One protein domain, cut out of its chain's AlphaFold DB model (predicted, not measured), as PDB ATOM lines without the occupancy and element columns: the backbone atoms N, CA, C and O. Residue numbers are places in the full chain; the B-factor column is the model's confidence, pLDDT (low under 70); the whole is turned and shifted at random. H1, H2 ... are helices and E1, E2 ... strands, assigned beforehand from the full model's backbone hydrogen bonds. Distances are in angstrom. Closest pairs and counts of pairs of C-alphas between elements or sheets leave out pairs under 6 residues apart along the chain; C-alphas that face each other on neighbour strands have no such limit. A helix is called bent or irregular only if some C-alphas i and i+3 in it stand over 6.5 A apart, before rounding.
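What this domain is: This is residues 7 to 132 of the 339 residues of an uncharacterized protein of Halorubrum sp. SD626R (UniProt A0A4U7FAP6). Five helices with roughly aligned lines gather round H2 in the middle, with a small antiparallel sheet at one end of the domain and residues 121 to 132 at the other. H1, H2 and H3 make a row next to the sheet, and H4 and H5 lie beyond that row. The printed part has 126 residues, with E1, E2, E3, H1, H2, H3, H4 and H5 in chain order; the class is mixed. The sheet, E1 E2 E3, is a meander, each strand the antiparallel neighbour of the one before. The whole is compact, radius of gyration of the C-alphas 13.6 A, spanning 41 by 31 by 26 A.

How they stand to each other: E1, residues 7 to 9, forms a hairpin with E2, residues 15 to 21; N 8 and O 16 are 2.8 A apart, within hydrogen-bond range. E2 forms another with E3, residues 24 to 30, with N 19 and O 26 at 2.9 A. H1, residues 32 to 41, only grazes the sheet, as does H2, residues 54 to 61. H2 touches H3, residues 72 to 78, in a helical hairpin; the closest C-alphas, Pro 56 and Ile 76, are 5.3 A apart. H4, residues 87 to 98, only just touches H1, with 3 pairs of C-alphas within 8 A, made by its residues 92 to 96 alone; the closest C-alphas, Arg 41 and Ala 92, are 6.7 A apart. H5, residues 104 to 115, touches H2 at a shallow tilt of 24 degrees, opposite ways; the closest C-alphas, Ala 60 and Val 110, are 5.0 A apart. H1, H2, H3 and H4 have every O i to N i+4 pair within hydrogen-bond range; H5 has 6 of 8.

Where its parts are: E1 begins at C-alpha 7, (0.605, 38.852, 84.566). E2 and E3 are 18.9 A and 19.1 A long, H4 16.5 A and H5 17.3 A. H5 is irregular, C-alphas 105 and 108 being 7.4 A apart, and ends at C-alpha 115, (11.402, 60.544, 82.955).

The domain as a whole: The C-alphas of Ser 11 and Glu 126 are farthest apart, 40.8 A. The printed part has no cut, and the link from H1 to H2, 12 residues, is long. No printed residue is under 70 in pLDDT.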
ATOM      1  N   LEU A   7       1.270  39.063  83.287       98.12
ATOM      2  CA  LEU A   7       0.605  38.852  84.566       98.12
ATOM      3  C   LEU A   7       0.424  37.341  84.768       98.12
ATOM      4  O   LEU A   7      -0.033  36.651  83.866       98.12
ATOM      5  N   ILE A   8       0.817  36.792  85.911       97.44
ATOM      6  CA  ILE A   8       0.688  35.359  86.215       97.44
ATOM      7  C   ILE A   8       0.151  35.171  87.633       97.44
ATOM      8  O   ILE A   8       0.253  36.081  88.454       97.44
ATOM      9  N   ARG A   9      -0.371  33.983  87.943       94.56
ATOM     10  CA  ARG A   9      -0.683  33.559  89.314       94.56
ATOM     11  C   ARG A   9       0.348  32.547  89.793       94.56
ATOM     12  O   ARG A   9       0.839  31.728  89.014       94.56
ATOM     13  N   ASP A  10       0.724  32.627  91.063       90.88
ATOM     14  CA  ASP A  10       1.584  31.621  91.678       90.88
ATOM     15  C   ASP A  10       0.783  30.449  92.273       90.88
ATOM     16  O   ASP A  10      -0.440  30.378  92.176       90.88
ATOM     17  N   SER A  11       1.477  29.500  92.904       82.12
ATOM     18  CA  SER A  11       0.848  28.315  93.502       82.12
ATOM     19  C   SER A  11      -0.077  28.614  94.688       82.12
ATOM     20  O   SER A  11      -0.763  27.706  95.155       82.12
ATOM     21  N   VAL A  12      -0.051  29.840  95.218       77.56
ATOM     22  CA  VAL A  12      -0.935  30.310  96.294       77.56
ATOM     23  C   VAL A  12      -1.928  31.356  95.787       77.56
ATOM     24  O   VAL A  12      -2.481  32.108  96.582       77.56
ATOM     25  N   ASP A  13      -2.174  31.374  94.474       84.44
ATOM     26  CA  ASP A  13      -3.167  32.221  93.814       84.44
ATOM     27  C   ASP A  13      -2.897  33.734  93.944       84.44
ATOM     28  O   ASP A  13      -3.802  34.563  93.836       84.44
ATOM     29  N   ARG A  14      -1.633  34.127  94.159       88.50
ATOM     30  CA  ARG A  14      -1.220  35.538  94.188       88.50
ATOM     31  C   ARG A  14      -0.777  35.990  92.805       88.50
ATOM     32  O   ARG A  14      -0.002  35.299  92.141       88.50
ATOM     33  N   LEU A  15      -1.224  37.177  92.401       95.44
ATOM     34  CA  LEU A  15      -0.809  37.793  91.144       95.44
ATOM     35  C   LEU A  15       0.649  38.269  91.216       95.44
ATOM     36  O   LEU A  15       1.095  38.850  92.206       95.44
ATOM     37  N   LYS A  16       1.396  38.002  90.145       97.88
ATOM     38  CA  LYS A  16       2.817  38.326  89.973       97.88
ATOM     39  C   LYS A  16       3.090  38.789  88.550       97.88
ATOM     40  O   LYS A  16       2.331  38.478  87.636       97.88
ATOM     41  N   LEU A  17       4.219  39.462  88.345       97.81
ATOM     42  CA  LEU A  17       4.725  39.744  87.001       97.81
ATOM     43  C   LEU A  17       5.829  38.765  86.633       97.81
ATOM     44  O   LEU A  17       6.805  38.621  87.363       97.81
ATOM     45  N   GLU A  18       5.706  38.138  85.472       97.38
ATOM     46  CA  GLU A  18       6.756  37.335  84.864       97.38
ATOM     47  C   GLU A  18       7.541  38.187  83.858       97.38
ATOM     48  O   GLU A  18       7.095  38.403  82.730       97.38
ATOM     49  N   VAL A  19       8.714  38.672  84.271       96.69
ATOM     50  CA  VAL A  19       9.559  39.611  83.513       96.69
ATOM     51  C   VAL A  19      10.776  38.928  82.891       96.69
ATOM     52  O   VAL A  19      11.289  37.932  83.410       96.69
ATOM     53  N   SER A  20      11.279  39.485  81.787       95.06
ATOM     54  CA  SER A  20      12.536  39.059  81.153       95.06
ATOM     55  C   SER A  20      13.672  40.029  81.484       95.06
ATOM     56  O   SER A  20      13.680  41.152  80.985       95.06
ATOM     57  N   LEU A  21      14.672  39.580  82.243       93.69
ATOM     58  CA  LEU A  21      15.866  40.363  82.594       93.69
ATOM     59  C   LEU A  21      17.139  39.737  81.994       93.69
ATOM     60  O   LEU A  21      17.106  38.587  81.527       93.69
ATOM     61  N   PRO A  22      18.288  40.444  81.995       91.00
ATOM     62  CA  PRO A  22      19.575  39.817  81.718       91.00
ATOM     63  C   PRO A  22      19.780  38.591  82.622       91.00
ATOM     64  O   PRO A  22      19.765  38.669  83.845       91.00
ATOM     65  N   GLY A  23      19.921  37.416  82.009       89.75
ATOM     66  CA  GLY A  23      20.135  36.157  82.731       89.75
ATOM     67  C   GLY A  23      18.910  35.252  82.891       89.75
ATOM     68  O   GLY A  23      19.098  34.100  83.270       89.75
ATOM     69  N   GLY A  24      17.689  35.682  82.544       93.56
ATOM     70  CA  GLY A  24      16.543  34.765  82.545       93.56
ATOM     71  C   GLY A  24      15.165  35.402  82.689       93.56
ATOM     72  O   GLY A  24      14.980  36.602  82.481       93.56
ATOM     73  N   ARG A  25      14.189  34.554  83.031       93.31
ATOM     74  CA  ARG A  25      12.838  34.969  83.418       93.31
ATOM     75  C   ARG A  25      12.727  34.974  84.931       93.31
ATOM     76  O   ARG A  25      13.178  34.032  85.579       93.31
ATOM     77  N   TYR A  26      12.108  36.013  85.466       94.75
ATOM     78  CA  TYR A  26      11.974  36.211  86.901       94.75
ATOM     79  C   TYR A  26      10.538  36.587  87.253       94.75
ATOM     80  O   TYR A  26       9.798  37.088  86.410       94.75
ATOM     81  N   GLN A  27      10.153  36.334  88.505       95.38
ATOM     82  CA  GLN A  27       8.827  36.659  89.024       95.38
ATOM     83  C   GLN A  27       8.925  37.784  90.053       95.38
ATOM     84  O   GLN A  27       9.604  37.629  91.070       95.38
ATOM     85  N   LEU A  28       8.235  38.892  89.799       96.44
ATOM     86  CA  LEU A  28       8.044  39.979  90.754       96.44
ATOM     87  C   LEU A  28       6.745  39.742  91.520       96.44
ATOM     88  O   LEU A  28       5.712  39.450  90.917       96.44
ATOM     89  N   SER A  29       6.796  39.886  92.840       95.12
ATOM     90  CA  SER A  29       5.583  39.981  93.656       95.12
ATOM     91  C   SER A  29       4.949  41.347  93.436       95.12
ATOM     92  O   SER A  29       5.682  42.308  93.215       95.12
ATOM     93  N   LEU A  30       3.620  41.411  93.478       96.62
ATOM     94  CA  LEU A  30       2.857  42.647  93.347       96.62
ATOM     95  C   LEU A  30       2.185  43.000  94.674       96.62
ATOM     96  O   LEU A  30       1.712  42.112  95.381       96.62
ATOM     97  N   ASP A  31       2.135  44.293  94.978       94.62
ATOM     98  CA  ASP A  31       1.286  44.855  96.027       94.62
ATOM     99  C   ASP A  31      -0.149  45.073  95.514       94.62
ATOM    100  O   ASP A  31      -0.385  45.164  94.302       94.62
ATOM    101  N   ASP A  32      -1.099  45.229  96.440       92.56
ATOM    102  CA  ASP A  32      -2.529  45.406  96.146       92.56
ATOM    103  C   ASP A  32      -2.768  46.565  95.159       92.56
ATOM    104  O   ASP A  32      -3.581  46.458  94.240       92.56
ATOM    105  N   ARG A  33      -2.012  47.667  95.291       94.94
ATOM    106  CA  ARG A  33      -2.141  48.842  94.412       94.94
ATOM    107  C   ARG A  33      -1.807  48.531  92.955       94.94
ATOM    108  O   ARG A  33      -2.559  48.921  92.061       94.94
ATOM    109  N   ALA A  34      -0.702  47.827  92.709       97.31
ATOM    110  CA  ALA A  34      -0.312  47.441  91.356       97.31
ATOM    111  C   ALA A  34      -1.317  46.447  90.761       97.31
ATOM    112  O   ALA A  34      -1.670  46.568  89.589       97.31
ATOM    113  N   ILE A  35      -1.833  45.518  91.577       97.00
ATOM    114  CA  ILE A  35      -2.882  44.579  91.161       97.00
ATOM    115  C   ILE A  35      -4.127  45.340  90.702       97.00
ATOM    116  O   ILE A  35      -4.529  45.160  89.558       97.00
ATOM    117  N   ILE A  36      -4.669  46.241  91.528       94.31
ATOM    118  CA  ILE A  36      -5.876  47.028  91.212       94.31
ATOM    119  C   ILE A  36      -5.718  47.801  89.896       94.31
ATOM    120  O   ILE A  36      -6.642  47.866  89.087       94.31
ATOM    121  N   VAL A  37      -4.548  48.391  89.642       97.38
ATOM    122  CA  VAL A  37      -4.308  49.098  88.376       97.38
ATOM    123  C   VAL A  37      -4.353  48.136  87.191       97.38
ATOM    124  O   VAL A  37      -5.015  48.428  86.195       97.38
ATOM    125  N   LEU A  38      -3.679  46.990  87.286       97.94
ATOM    126  CA  LEU A  38      -3.626  46.017  86.197       97.94
ATOM    127  C   LEU A  38      -4.984  45.345  85.952       97.94
ATOM    128  O   LEU A  38      -5.408  45.241  84.805       97.94
ATOM    129  N   THR A  39      -5.686  44.916  86.997       96.06
ATOM    130  CA  THR A  39      -6.941  44.167  86.856       96.06
ATOM    131  C   THR A  39      -8.130  45.093  86.664       96.06
ATOM    132  O   THR A  39      -8.867  44.954  85.693       96.06
ATOM    133  N   ASP A  40      -8.306  46.084  87.532       93.19
ATOM    134  CA  ASP A  40      -9.569  46.822  87.603       93.19
ATOM    135  C   ASP A  40      -9.584  47.996  86.622       93.19
ATOM    136  O   ASP A  40     -10.625  48.315  86.046       93.19
ATOM    137  N   ARG A  41      -8.430  48.645  86.405       92.75
ATOM    138  CA  ARG A  41      -8.333  49.797  85.489       92.75
ATOM    139  C   ARG A  41      -7.975  49.401  84.062       92.75
ATOM    140  O   ARG A  41      -8.508  49.991  83.121       92.75
ATOM    141  N   LEU A  42      -7.064  48.443  83.891       96.25
ATOM    142  CA  LEU A  42      -6.661  47.978  82.560       96.25
ATOM    143  C   LEU A  42      -7.451  46.757  82.079       96.25
ATOM    144  O   LEU A  42      -7.457  46.501  80.877       96.25
ATOM    145  N   GLY A  43      -8.145  46.044  82.970       95.69
ATOM    146  CA  GLY A  43      -8.911  44.854  82.600       95.69
ATOM    147  C   GLY A  43      -8.038  43.641  82.283       95.69
ATOM    148  O   GLY A  43      -8.491  42.773  81.543       95.69
ATOM    149  N   LEU A  44      -6.795  43.596  82.779       97.19
ATOM    150  CA  LEU A  44      -5.875  42.496  82.491       97.19
ATOM    151  C   LEU A  44      -6.224  41.259  83.322       97.19
ATOM    152  O   LEU A  44      -6.428  41.338  84.536       97.19
ATOM    153  N   ALA A  45      -6.234  40.110  82.657       95.94
ATOM    154  CA  ALA A  45      -6.415  38.790  83.237       95.94
ATOM    155  C   ALA A  45      -5.077  38.039  83.379       95.94
ATOM    156  O   ALA A  45      -3.999  38.527  83.023       95.94
ATOM    157  N   GLU A  46      -5.128  36.824  83.932       95.94
ATOM    158  CA  GLU A  46      -3.950  35.959  83.966       95.94
ATOM    159  C   GLU A  46      -3.432  35.721  82.539       95.94
ATOM    160  O   GLU A  46      -4.193  35.467  81.612       95.94
ATOM    161  N   ARG A  47      -2.109  35.754  82.377       95.38
ATOM    162  CA  ARG A  47      -1.343  35.561  81.134       95.38
ATOM    163  C   ARG A  47      -1.408  36.712  80.142       95.38
ATOM    164  O   ARG A  47      -0.656  36.664  79.158       95.38
ATOM    165  N   ASP A  48      -2.190  37.746  80.424       97.81
ATOM    166  CA  ASP A  48      -2.178  38.959  79.625       97.81
ATOM    167  C   ASP A  48      -0.815  39.644  79.667       97.81
ATOM    168  O   ASP A  48      -0.032  39.539  80.621       97.81
ATOM    169  N   THR A  49      -0.517  40.332  78.569       97.94
ATOM    170  CA  THR A  49       0.713  41.106  78.443       97.94
ATOM    171  C   THR A  49       0.553  42.418  79.189       97.94
ATOM    172  O   THR A  49      -0.353  43.195  78.902       97.94
ATOM    173  N   VAL A  50       1.457  42.671  80.130       97.94
ATOM    174  CA  VAL A  50       1.492  43.927  80.876       97.94
ATOM    175  C   VAL A  50       2.281  44.953  80.064       97.94
ATOM    176  O   VAL A  50       3.372  44.618  79.589       97.94
ATOM    177  N   PRO A  51       1.787  46.193  79.889       98.06
ATOM    178  CA  PRO A  51       2.528  47.207  79.153       98.06
ATOM    179  C   PRO A  51       3.855  47.511  79.855       98.06
ATOM    180  O   PRO A  51       3.872  47.919  81.016       98.06
ATOM    181  N   GLU A  52       4.966  47.322  79.139       96.94
ATOM    182  CA  GLU A  52       6.325  47.394  79.702       96.94
ATOM    183  C   GLU A  52       6.598  48.663  80.541       96.94
ATOM    184  O   GLU A  52       7.173  48.514  81.619       96.94
ATOM    185  N   PRO A  53       6.117  49.877  80.176       97.69
ATOM    186  CA  PRO A  53       6.348  51.076  80.987       97.69
ATOM    187  C   PRO A  53       5.792  51.028  82.422       97.69
ATOM    188  O   PRO A  53       6.261  51.788  83.265       97.69
ATOM    189  N   PHE A  54       4.827  50.153  82.735       98.19
ATOM    190  CA  PHE A  54       4.299  50.016  84.101       98.19
ATOM    191  C   PHE A  54       5.300  49.349  85.046       98.19
ATOM    192  O   PHE A  54       5.371  49.697  86.222       98.19
ATOM    193  N   VAL A  55       6.084  48.392  84.548       97.69
ATOM    194  CA  VAL A  55       6.947  47.543  85.377       97.69
ATOM    195  C   VAL A  55       8.019  48.340  86.132       97.69
ATOM    196  O   VAL A  55       8.072  48.214  87.357       97.69
ATOM    197  N   PRO A  56       8.857  49.183  85.485       97.81
ATOM    198  CA  PRO A  56       9.859  49.963  86.209       97.81
ATOM    199  C   PRO A  56       9.217  50.975  87.162       97.81
ATOM    200  O   PRO A  56       9.774  51.221  88.229       97.81
ATOM    201  N   VAL A  57       8.032  51.506  86.836       97.88
ATOM    202  CA  VAL A  57       7.291  52.408  87.727       97.88
ATOM    203  C   VAL A  57       6.816  51.660  88.975       97.88
ATOM    204  O   VAL A  57       7.067  52.128  90.079       97.88
ATOM    205  N   PHE A  58       6.230  50.465  88.854       97.94
ATOM    206  CA  PHE A  58       5.837  49.664  90.021       97.94
ATOM    207  C   PHE A  58       7.024  49.300  90.915       97.94
ATOM    208  O   PHE A  58       6.927  49.404  92.139       97.94
ATOM    209  N   VAL A  59       8.163  48.926  90.324       97.06
ATOM    210  CA  VAL A  59       9.389  48.654  91.091       97.06
ATOM    211  C   VAL A  59       9.895  49.926  91.775       97.06
ATOM    212  O   VAL A  59      10.265  49.887  92.948       97.06
ATOM    213  N   ALA A  60       9.847  51.073  91.090       96.88
ATOM    214  CA  ALA A  60      10.252  52.358  91.653       96.88
ATOM    215  C   ALA A  60       9.386  52.784  92.846       96.88
ATOM    216  O   ALA A  60       9.912  53.241  93.864       96.88
ATOM    217  N   MET A  61       8.073  52.571  92.739       96.31
ATOM    218  CA  MET A  61       7.089  52.838  93.792       96.31
ATOM    219  C   MET A  61       7.239  51.885  94.988       96.31
ATOM    220  O   MET A  61       6.875  52.243  96.110       96.31
ATOM    221  N   GLY A  62       7.832  50.706  94.772       94.62
ATOM    222  CA  GLY A  62       7.909  49.628  95.758       94.62
ATOM    223  C   GLY A  62       6.671  48.728  95.779       94.62
ATOM    224  O   GLY A  62       6.492  47.982  96.738       94.62
ATOM    225  N   ASP A  63       5.846  48.791  94.732       96.50
ATOM    226  CA  ASP A  63       4.633  47.981  94.565       96.50
ATOM    227  C   ASP A  63       4.894  46.721  93.723       96.50
ATOM    228  O   ASP A  63       4.013  45.879  93.565       96.50
ATOM    229  N   ALA A  64       6.116  46.568  93.201       96.75
ATOM    230  CA  ALA A  64       6.623  45.320  92.650       96.75
ATOM    231  C   ALA A  64       8.043  45.040  93.164       96.75
ATOM    232  O   ALA A  64       8.897  45.924  93.143       96.75
ATOM    233  N   TRP A  65       8.328  43.815  93.617       95.19
ATOM    234  CA  TRP A  65       9.658  43.465  94.137       95.19
ATOM    235  C   TRP A  65      10.025  41.991  93.937       95.19
ATOM    236  O   TRP A  65       9.166  41.110  93.846       95.19
ATOM    237  N   PHE A  66      11.330  41.702  93.919       90.50
ATOM    238  CA  PHE A  66      11.818  40.328  94.039       90.50
ATOM    239  C   PHE A  66      11.927  39.941  95.515       90.50
ATOM    240  O   PHE A  66      12.534  40.686  96.284       90.50
ATOM    241  N   PRO A  67      11.453  38.750  95.922       75.56
ATOM    242  CA  PRO A  67      11.503  38.318  97.321       75.56
ATOM    243  C   PRO A  67      12.902  38.347  97.964       75.56
ATOM    244  O   PRO A  67      13.012  38.484  99.176       75.56
ATOM    245  N   ASN A  68      13.972  38.233  97.165       74.00
ATOM    246  CA  ASN A  68      15.348  38.079  97.652       74.00
ATOM    247  C   ASN A  68      16.321  39.175  97.182       74.00
ATOM    248  O   ASN A  68      17.524  39.039  97.406       74.00
ATOM    249  N   GLN A  69      15.851  40.237  96.520       76.38
ATOM    250  CA  GLN A  69      16.738  41.260  95.953       76.38
ATOM    251  C   GLN A  69      16.414  42.639  96.516       76.38
ATOM    252  O   GLN A  69      15.273  43.084  96.475       76.38
ATOM    253  N   ARG A  70      17.440  43.298  97.065       71.56
ATOM    254  CA  ARG A  70      17.313  44.609  97.721       71.56
ATOM    255  C   ARG A  70      17.675  45.787  96.821       71.56
ATOM    256  O   ARG A  70      17.334  46.915  97.151       71.56
ATOM    257  N   ASP A  71      18.367  45.532  95.715       89.06
ATOM    258  CA  ASP A  71      18.840  46.581  94.813       89.06
ATOM    259  C   ASP A  71      17.804  46.856  93.717       89.06
ATOM    260  O   ASP A  71      17.857  46.279  92.631       89.06
ATOM    261  N   ALA A  72      16.814  47.685  94.052       88.81
ATOM    262  CA  ALA A  72      15.760  48.101  93.130       88.81
ATOM    263  C   ALA A  72      16.304  48.917  91.946       88.81
ATOM    264  O   ALA A  72      15.748  48.845  90.854       88.81
ATOM    265  N   ASP A  73      17.398  49.655  92.143       91.56
ATOM    266  CA  ASP A  73      17.949  50.563  91.138       91.56
ATOM    267  C   ASP A  73      18.597  49.780  89.989       91.56
ATOM    268  O   ASP A  73      18.273  50.013  88.823       91.56
ATOM    269  N   ALA A  74      19.390  48.753  90.312       90.62
ATOM    270  CA  ALA A  74      19.947  47.848  89.304       90.62
ATOM    271  C   ALA A  74      18.858  47.136  88.478       90.62
ATOM    272  O   ALA A  74      19.013  46.927  87.277       90.62
ATOM    273  N   ILE A  75      17.736  46.777  89.113       90.25
ATOM    274  CA  ILE A  75      16.607  46.130  88.431       90.25
ATOM    275  C   ILE A  75      15.934  47.101  87.462       90.25
ATOM    276  O   ILE A  75      15.630  46.721  86.333       90.25
ATOM    277  N   ILE A  76      15.690  48.341  87.891       94.00
ATOM    278  CA  ILE A  76      15.037  49.361  87.060       94.00
ATOM    279  C   ILE A  76      15.867  49.676  85.818       94.00
ATOM    280  O   ILE A  76      15.295  49.831  84.741       94.00
ATOM    281  N   ASP A  77      17.194  49.717  85.937       94.31
ATOM    282  CA  ASP A  77      18.091  49.930  84.797       94.31
ATOM    283  C   ASP A  77      18.045  48.782  83.769       94.31
ATOM    284  O   ASP A  77      18.227  49.015  82.573       94.31
ATOM    285  N   ASP A  78      17.766  47.553  84.209       94.06
ATOM    286  CA  ASP A  78      17.651  46.387  83.327       94.06
ATOM    287  C   ASP A  78      16.265  46.252  82.664       94.06
ATOM    288  O   ASP A  78      16.133  45.594  81.614       94.06
ATOM    289  N   LEU A  79      15.233  46.861  83.258       94.00
ATOM    290  CA  LEU A  79      13.851  46.831  82.784       94.00
ATOM    291  C   LEU A  79      13.635  47.748  81.574       94.00
ATOM    292  O   LEU A  79      14.247  48.802  81.420       94.00
ATOM    293  N   SER A  80      12.735  47.332  80.683       92.25
ATOM    294  CA  SER A  80      12.365  48.140  79.520       92.25
ATOM    295  C   SER A  80      11.354  49.204  79.938       92.25
ATOM    296  O   SER A  80      10.242  48.861  80.320       92.25
ATOM    297  N   ALA A  81      11.711  50.480  79.822       91.50
ATOM    298  CA  ALA A  81      10.737  51.580  79.864       91.50
ATOM    299  C   ALA A  81      10.180  51.913  78.463       91.50
ATOM    300  O   ALA A  81       9.206  52.654  78.329       91.50
ATOM    301  N   ASP A  82      10.783  51.335  77.419       89.62
ATOM    302  CA  ASP A  82      10.372  51.518  76.033       89.62
ATOM    303  C   ASP A  82       9.020  50.853  75.759       89.62
ATOM    304  O   ASP A  82       8.803  49.679  76.066       89.62
ATOM    305  N   GLY A  83       8.123  51.585  75.104       91.56
ATOM    306  CA  GLY A  83       6.830  51.071  74.673       91.56
ATOM    307  C   GLY A  83       5.879  52.190  74.285       91.56
ATOM    308  O   GLY A  83       6.055  53.346  74.661       91.56
ATOM    309  N   THR A  84       4.849  51.857  73.516       95.75
ATOM    310  CA  THR A  84       3.736  52.773  73.257       95.75
ATOM    311  C   THR A  84       2.579  52.402  74.167       95.75
ATOM    312  O   THR A  84       2.121  51.264  74.116       95.75
ATOM    313  N   LEU A  85       2.096  53.359  74.956       97.62
ATOM    314  CA  LEU A  85       0.863  53.209  75.725       97.62
ATOM    315  C   LEU A  85      -0.325  53.673  74.882       97.62
ATOM    316  O   LEU A  85      -0.278  54.743  74.262       97.62
ATOM    317  N   SER A  86      -1.400  52.893  74.887       97.56
ATOM    318  CA  SER A  86      -2.714  53.353  74.451       97.56
ATOM    319  C   SER A  86      -3.195  54.518  75.333       97.56
ATOM    320  O   SER A  86      -2.694  54.710  76.444       97.56
ATOM    321  N   PRO A  87      -4.190  55.305  74.887       98.00
ATOM    322  CA  PRO A  87      -4.729  56.396  75.699       98.00
ATOM    323  C   PRO A  87      -5.243  55.948  77.078       98.00
ATOM    324  O   PRO A  87      -5.046  56.669  78.054       98.00
ATOM    325  N   ASN A  88      -5.854  54.758  77.173       97.69
ATOM    326  CA  ASN A  88      -6.340  54.219  78.447       97.69
ATOM    327  C   ASN A  88      -5.179  53.855  79.381       97.69
ATOM    328  O   ASN A  88      -5.151  54.280  80.531       97.69
ATOM    329  N   GLU A  89      -4.180  53.131  78.868       98.25
ATOM    330  CA  GLU A  89      -2.996  52.743  79.644       98.25
ATOM    331  C   GLU A  89      -2.197  53.963  80.108       98.25
ATOM    332  O   GLU A  89      -1.771  54.027  81.258       98.25
ATOM    333  N   ARG A  90      -2.045  54.966  79.237       98.31
ATOM    334  CA  ARG A  90      -1.399  56.241  79.562       98.31
ATOM    335  C   ARG A  90      -2.115  56.940  80.716       98.31
ATOM    336  O   ARG A  90      -1.477  57.292  81.702       98.31
ATOM    337  N   SER A  91      -3.437  57.095  80.615       98.00
ATOM    338  CA  SER A  91      -4.243  57.725  81.665       98.00
ATOM    339  C   SER A  91      -4.188  56.948  82.982       98.00
ATOM    340  O   SER A  91      -4.143  57.562  84.048       98.00
ATOM    341  N   ALA A  92      -4.195  55.614  82.922       97.81
ATOM    342  CA  ALA A  92      -4.109  54.763  84.100       97.81
ATOM    343  C   ALA A  92      -2.752  54.895  84.804       97.81
ATOM    344  O   ALA A  92      -2.731  54.981  86.030       97.81
ATOM    345  N   LEU A  93      -1.648  54.958  84.047       98.06
ATOM    346  CA  LEU A  93      -0.305  55.132  84.604       98.06
ATOM    347  C   LEU A  93      -0.123  56.519  85.232       98.06
ATOM    348  O   LEU A  93       0.394  56.603  86.342       98.06
ATOM    349  N   ILE A  94      -0.592  57.583  84.566       98.31
ATOM    350  CA  ILE A  94      -0.549  58.953  85.108       98.31
ATOM    351  C   ILE A  94      -1.300  59.011  86.438       98.31
ATOM    352  O   ILE A  94      -0.701  59.352  87.451       98.31
ATOM    353  N   SER A  95      -2.572  58.592  86.460       97.12
ATOM    354  CA  SER A  95      -3.378  58.608  87.689       97.12
ATOM    355  C   SER A  95      -2.778  57.722  88.779       97.12
ATOM    356  O   SER A  95      -2.766  58.108  89.941       97.12
ATOM    357  N   TYR A  96      -2.228  56.554  88.438       97.62
ATOM    358  CA  TYR A  96      -1.559  55.710  89.427       97.62
ATOM    359  C   TYR A  96      -0.391  56.434  90.111       97.62
ATOM    360  O   TYR A  96      -0.255  56.342  91.328       97.62
ATOM    361  N   VAL A  97       0.424  57.168  89.357       97.62
ATOM    362  CA  VAL A  97       1.585  57.885  89.891       97.62
ATOM    363  C   VAL A  97       1.178  59.143  90.670       97.62
ATOM    364  O   VAL A  97       1.730  59.385  91.741       97.62
ATOM    365  N   THR A  98       0.218  59.929  90.172       97.38
ATOM    366  CA  THR A  98      -0.192  61.204  90.795       97.38
ATOM    367  C   THR A  98      -1.095  61.025  92.010       97.38
ATOM    368  O   THR A  98      -1.085  61.854  92.919       97.38
ATOM    369  N   ASP A  99      -1.878  59.945  92.047       95.38
ATOM    370  CA  ASP A  99      -2.844  59.696  93.124       95.38
ATOM    371  C   ASP A  99      -2.246  58.834  94.249       95.38
ATOM    372  O   ASP A  99      -2.884  58.625  95.282       95.38
ATOM    373  N   SER A 100      -1.033  58.305  94.059       94.12
ATOM    374  CA  SER A 100      -0.366  57.448  95.038       94.12
ATOM    375  C   SER A 100       0.568  58.231  95.948       94.12
ATOM    376  O   SER A 100       1.424  58.982  95.492       94.12
ATOM    377  N   ASN A 101       0.509  57.920  97.243       93.19
ATOM    378  CA  ASN A 101       1.527  58.342  98.198       93.19
ATOM    379  C   ASN A 101       2.867  57.658  97.890       93.19
ATOM    380  O   ASN A 101       2.968  56.421  97.902       93.19
ATOM    381  N   ILE A 102       3.890  58.474  97.645       94.75
ATOM    382  CA  ILE A 102       5.264  58.066  97.357       94.75
ATOM    383  C   ILE A 102       6.103  58.320  98.602       94.75
ATOM    384  O   ILE A 102       6.233  59.456  99.047       94.75
ATOM    385  N   ALA A 103       6.712  57.273  99.153       89.94
ATOM    386  CA  ALA A 103       7.665  57.444 100.245       89.94
ATOM    387  C   ALA A 103       8.840  58.322  99.787       89.94
ATOM    388  O   ALA A 103       9.401  58.065  98.720       89.94
ATOM    389  N   GLU A 104       9.268  59.291 100.600       92.19
ATOM    390  CA  GLU A 104      10.362  60.214 100.248       92.19
ATOM    391  C   GLU A 104      11.618  59.489  99.733       92.19
ATOM    392  O   GLU A 104      12.164  59.850  98.690       92.19
ATOM    393  N   ARG A 105      12.006  58.379 100.374       89.25
ATOM    394  CA  ARG A 105      13.145  57.533  99.959       89.25
ATOM    395  C   ARG A 105      13.039  56.939  98.547       89.25
ATOM    396  O   ARG A 105      14.047  56.514  97.993       89.25
ATOM    397  N   ASN A 106      11.832  56.855  97.992       93.56
ATOM    398  CA  ASN A 106      11.572  56.360  96.642       93.56
ATOM    399  C   ASN A 106      11.388  57.504  95.632       93.56
ATOM    400  O   ASN A 106      11.362  57.236  94.437       93.56
ATOM    401  N   SER A 107      11.269  58.760  96.078       95.44
ATOM    402  CA  SER A 107      10.901  59.897  95.220       95.44
ATOM    403  C   SER A 107      11.826  60.070  94.014       95.44
ATOM    404  O   SER A 107      11.349  60.183  92.887       95.44
ATOM    405  N   GLU A 108      13.142  60.017  94.226       96.44
ATOM    406  CA  GLU A 108      14.123  60.148  93.147       96.44
ATOM    407  C   GLU A 108      14.032  58.987  92.151       96.44
ATOM    408  O   GLU A 108      14.003  59.192  90.941       96.44
ATOM    409  N   ARG A 109      13.893  57.759  92.658       96.06
ATOM    410  CA  ARG A 109      13.742  56.559  91.827       96.06
ATOM    411  C   ARG A 109      12.480  56.629  90.965       96.06
ATOM    412  O   ARG A 109      12.517  56.276  89.789       96.06
ATOM    413  N   VAL A 110      11.374  57.099  91.541       97.06
ATOM    414  CA  VAL A 110      10.099  57.279  90.836       97.06
ATOM    415  C   VAL A 110      10.230  58.338  89.743       97.06
ATOM    416  O   VAL A 110       9.815  58.077  88.618       97.06
ATOM    417  N   ARG A 111      10.882  59.475  90.020       97.25
ATOM    418  CA  ARG A 111      11.163  60.506  89.004       97.25
ATOM    419  C   ARG A 111      11.970  59.949  87.837       97.25
ATOM    420  O   ARG A 111      11.548  60.077  86.696       97.25
ATOM    421  N   VAL A 112      13.064  59.238  88.118       96.81
ATOM    422  CA  VAL A 112      13.892  58.613  87.073       96.81
ATOM    423  C   VAL A 112      13.088  57.613  86.234       96.81
ATOM    424  O   VAL A 112      13.253  57.564  85.014       96.81
ATOM    425  N   ALA A 113      12.209  56.819  86.854       96.81
ATOM    426  CA  ALA A 113      11.351  55.883  86.129       96.81
ATOM    427  C   ALA A 113      10.322  56.602  85.236       96.81
ATOM    428  O   ALA A 113      10.103  56.172  84.104       96.81
ATOM    429  N   ILE A 114       9.731  57.704  85.712       97.12
ATOM    430  CA  ILE A 114       8.779  58.536  84.956       97.12
ATOM    431  C   ILE A 114       9.467  59.219  83.774       97.12
ATOM    432  O   ILE A 114       8.965  59.113  82.656       97.12
ATOM    433  N   ASP A 115      10.632  59.834  83.988       96.81
ATOM    434  CA  ASP A 115      11.402  60.544  82.955       96.81
ATOM    435  C   ASP A 115      11.806  59.623  81.794       96.81
ATOM    436  O   ASP A 115      11.904  60.047  80.644       96.81
ATOM    437  N   ARG A 116      12.035  58.337  82.085       96.31
ATOM    438  CA  ARG A 116      12.345  57.309  81.077       96.31
ATOM    439  C   ARG A 116      11.103  56.733  80.394       96.31
ATOM    440  O   ARG A 116      11.240  55.982  79.431       96.31
ATOM    441  N   SER A 117       9.908  57.029  80.896       96.44
ATOM    442  CA  SER A 117       8.651  56.463  80.413       96.44
ATOM    443  C   SER A 117       7.957  57.376  79.388       96.44
ATOM    444  O   SER A 117       8.236  58.573  79.314       96.44
ATOM    445  N   PRO A 118       6.964  56.866  78.634       97.62
ATOM    446  CA  PRO A 118       6.193  57.674  77.690       97.62
ATOM    447  C   PRO A 118       5.357  58.805  78.310       97.62
ATOM    448  O   PRO A 118       4.754  59.556  77.541       97.62
ATOM    449  N   ILE A 119       5.258  58.892  79.644       97.69
ATOM    450  CA  ILE A 119       4.496  59.922  80.375       97.69
ATOM    451  C   ILE A 119       5.388  61.007  81.001       97.69
ATOM    452  O   ILE A 119       4.861  61.891  81.669       97.69
ATOM    453  N   GLY A 120       6.710  60.967  80.781       96.88
ATOM    454  CA  GLY A 120       7.662  61.896  81.407       96.88
ATOM    455  C   GLY A 120       7.391  63.378  81.125       96.88
ATOM    456  O   GLY A 120       7.576  64.215  81.997       96.88
ATOM    457  N   ASP A 121       6.864  63.707  79.943       97.25
ATOM    458  CA  ASP A 121       6.511  65.090  79.585       97.25
ATOM    459  C   ASP A 121       5.162  65.558  80.178       97.25
ATOM    460  O   ASP A 121       4.831  66.742  80.100       97.25
ATOM    461  N   GLU A 122       4.354  64.642  80.723       97.62
ATOM    462  CA  GLU A 122       2.990  64.910  81.212       97.62
ATOM    463  C   GLU A 122       2.883  64.955  82.737       97.62
ATOM    464  O   GLU A 122       1.920  65.521  83.252       97.62
ATOM    465  N   VAL A 123       3.842  64.367  83.454       97.44
ATOM    466  CA  VAL A 123       3.851  64.319  84.920       97.44
ATOM    467  C   VAL A 123       5.037  65.119  85.428       97.44
ATOM    468  O   VAL A 123       6.187  64.723  85.253       97.44
ATOM    469  N   SER A 124       4.765  66.250  86.072       96.56
ATOM    470  CA  SER A 124       5.806  67.064  86.688       96.56
ATOM    471  C   SER A 124       6.147  66.558  88.091       96.56
ATOM    472  O   SER A 124       5.362  65.878  88.750       96.56
ATOM    473  N   ALA A 125       7.322  66.938  88.598       92.81
ATOM    474  CA  ALA A 125       7.722  66.606  89.965       92.81
ATOM    475  C   ALA A 125       6.784  67.193  91.040       92.81
ATOM    476  O   ALA A 125       6.792  66.702  92.168       92.81
ATOM    477  N   GLU A 126       6.014  68.233  90.703       95.25
ATOM    478  CA  GLU A 126       5.044  68.890  91.588       95.25
ATOM    479  C   GLU A 126       3.720  68.116  91.675       95.25
ATOM    480  O   GLU A 126       2.996  68.263  92.656       95.25
ATOM    481  N   ASP A 127       3.433  67.252  90.696       96.44
ATOM    482  CA  ASP A 127       2.231  66.409  90.671       96.44
ATOM    483  C   ASP A 127       2.373  65.154  91.554       96.44
ATOM    484  O   ASP A 127       1.405  64.425  91.776       96.44
ATOM    485  N   LEU A 128       3.583  64.878  92.056       97.06
ATOM    486  CA  LEU A 128       3.886  63.706  92.873       97.06
ATOM    487  C   LEU A 128       3.561  63.951  94.350       97.06
ATOM    488  O   LEU A 128       4.106  64.858  94.982       97.06
ATOM    489  N   GLN A 129       2.747  63.075  94.939       96.31
ATOM    490  CA  GLN A 129       2.420  63.111  96.367       96.31
ATOM    491  C   GLN A 129       3.529  62.452  97.193       96.31
ATOM    492  O   GLN A 129       3.448  61.280  97.570       96.31
ATOM    493  N   ILE A 130       4.600  63.201  97.454       95.19
ATOM    494  CA  ILE A 130       5.703  62.735  98.298       95.19
ATOM    495  C   ILE A 130       5.292  62.847  99.767       95.19
ATOM    496  O   ILE A 130       5.029  63.938 100.269       95.19
ATOM    497  N   VAL A 131       5.262  61.708 100.453       93.06
ATOM    498  CA  VAL A 131       4.972  61.608 101.881       93.06
ATOM    499  C   VAL A 131       6.268  61.330 102.626       93.06
ATOM    500  O   VAL A 131       6.969  60.348 102.346       93.06
ATOM    501  N   ASP A 132       6.566  62.199 103.587       88.12
ATOM    502  CA  ASP A 132       7.639  61.982 104.545       88.12
ATOM    503  C   ASP A 132       7.198  60.872 105.505       88.12
ATOM    504  O   ASP A 132       6.174  60.977 106.189       88.12
TER     505      ASP A 132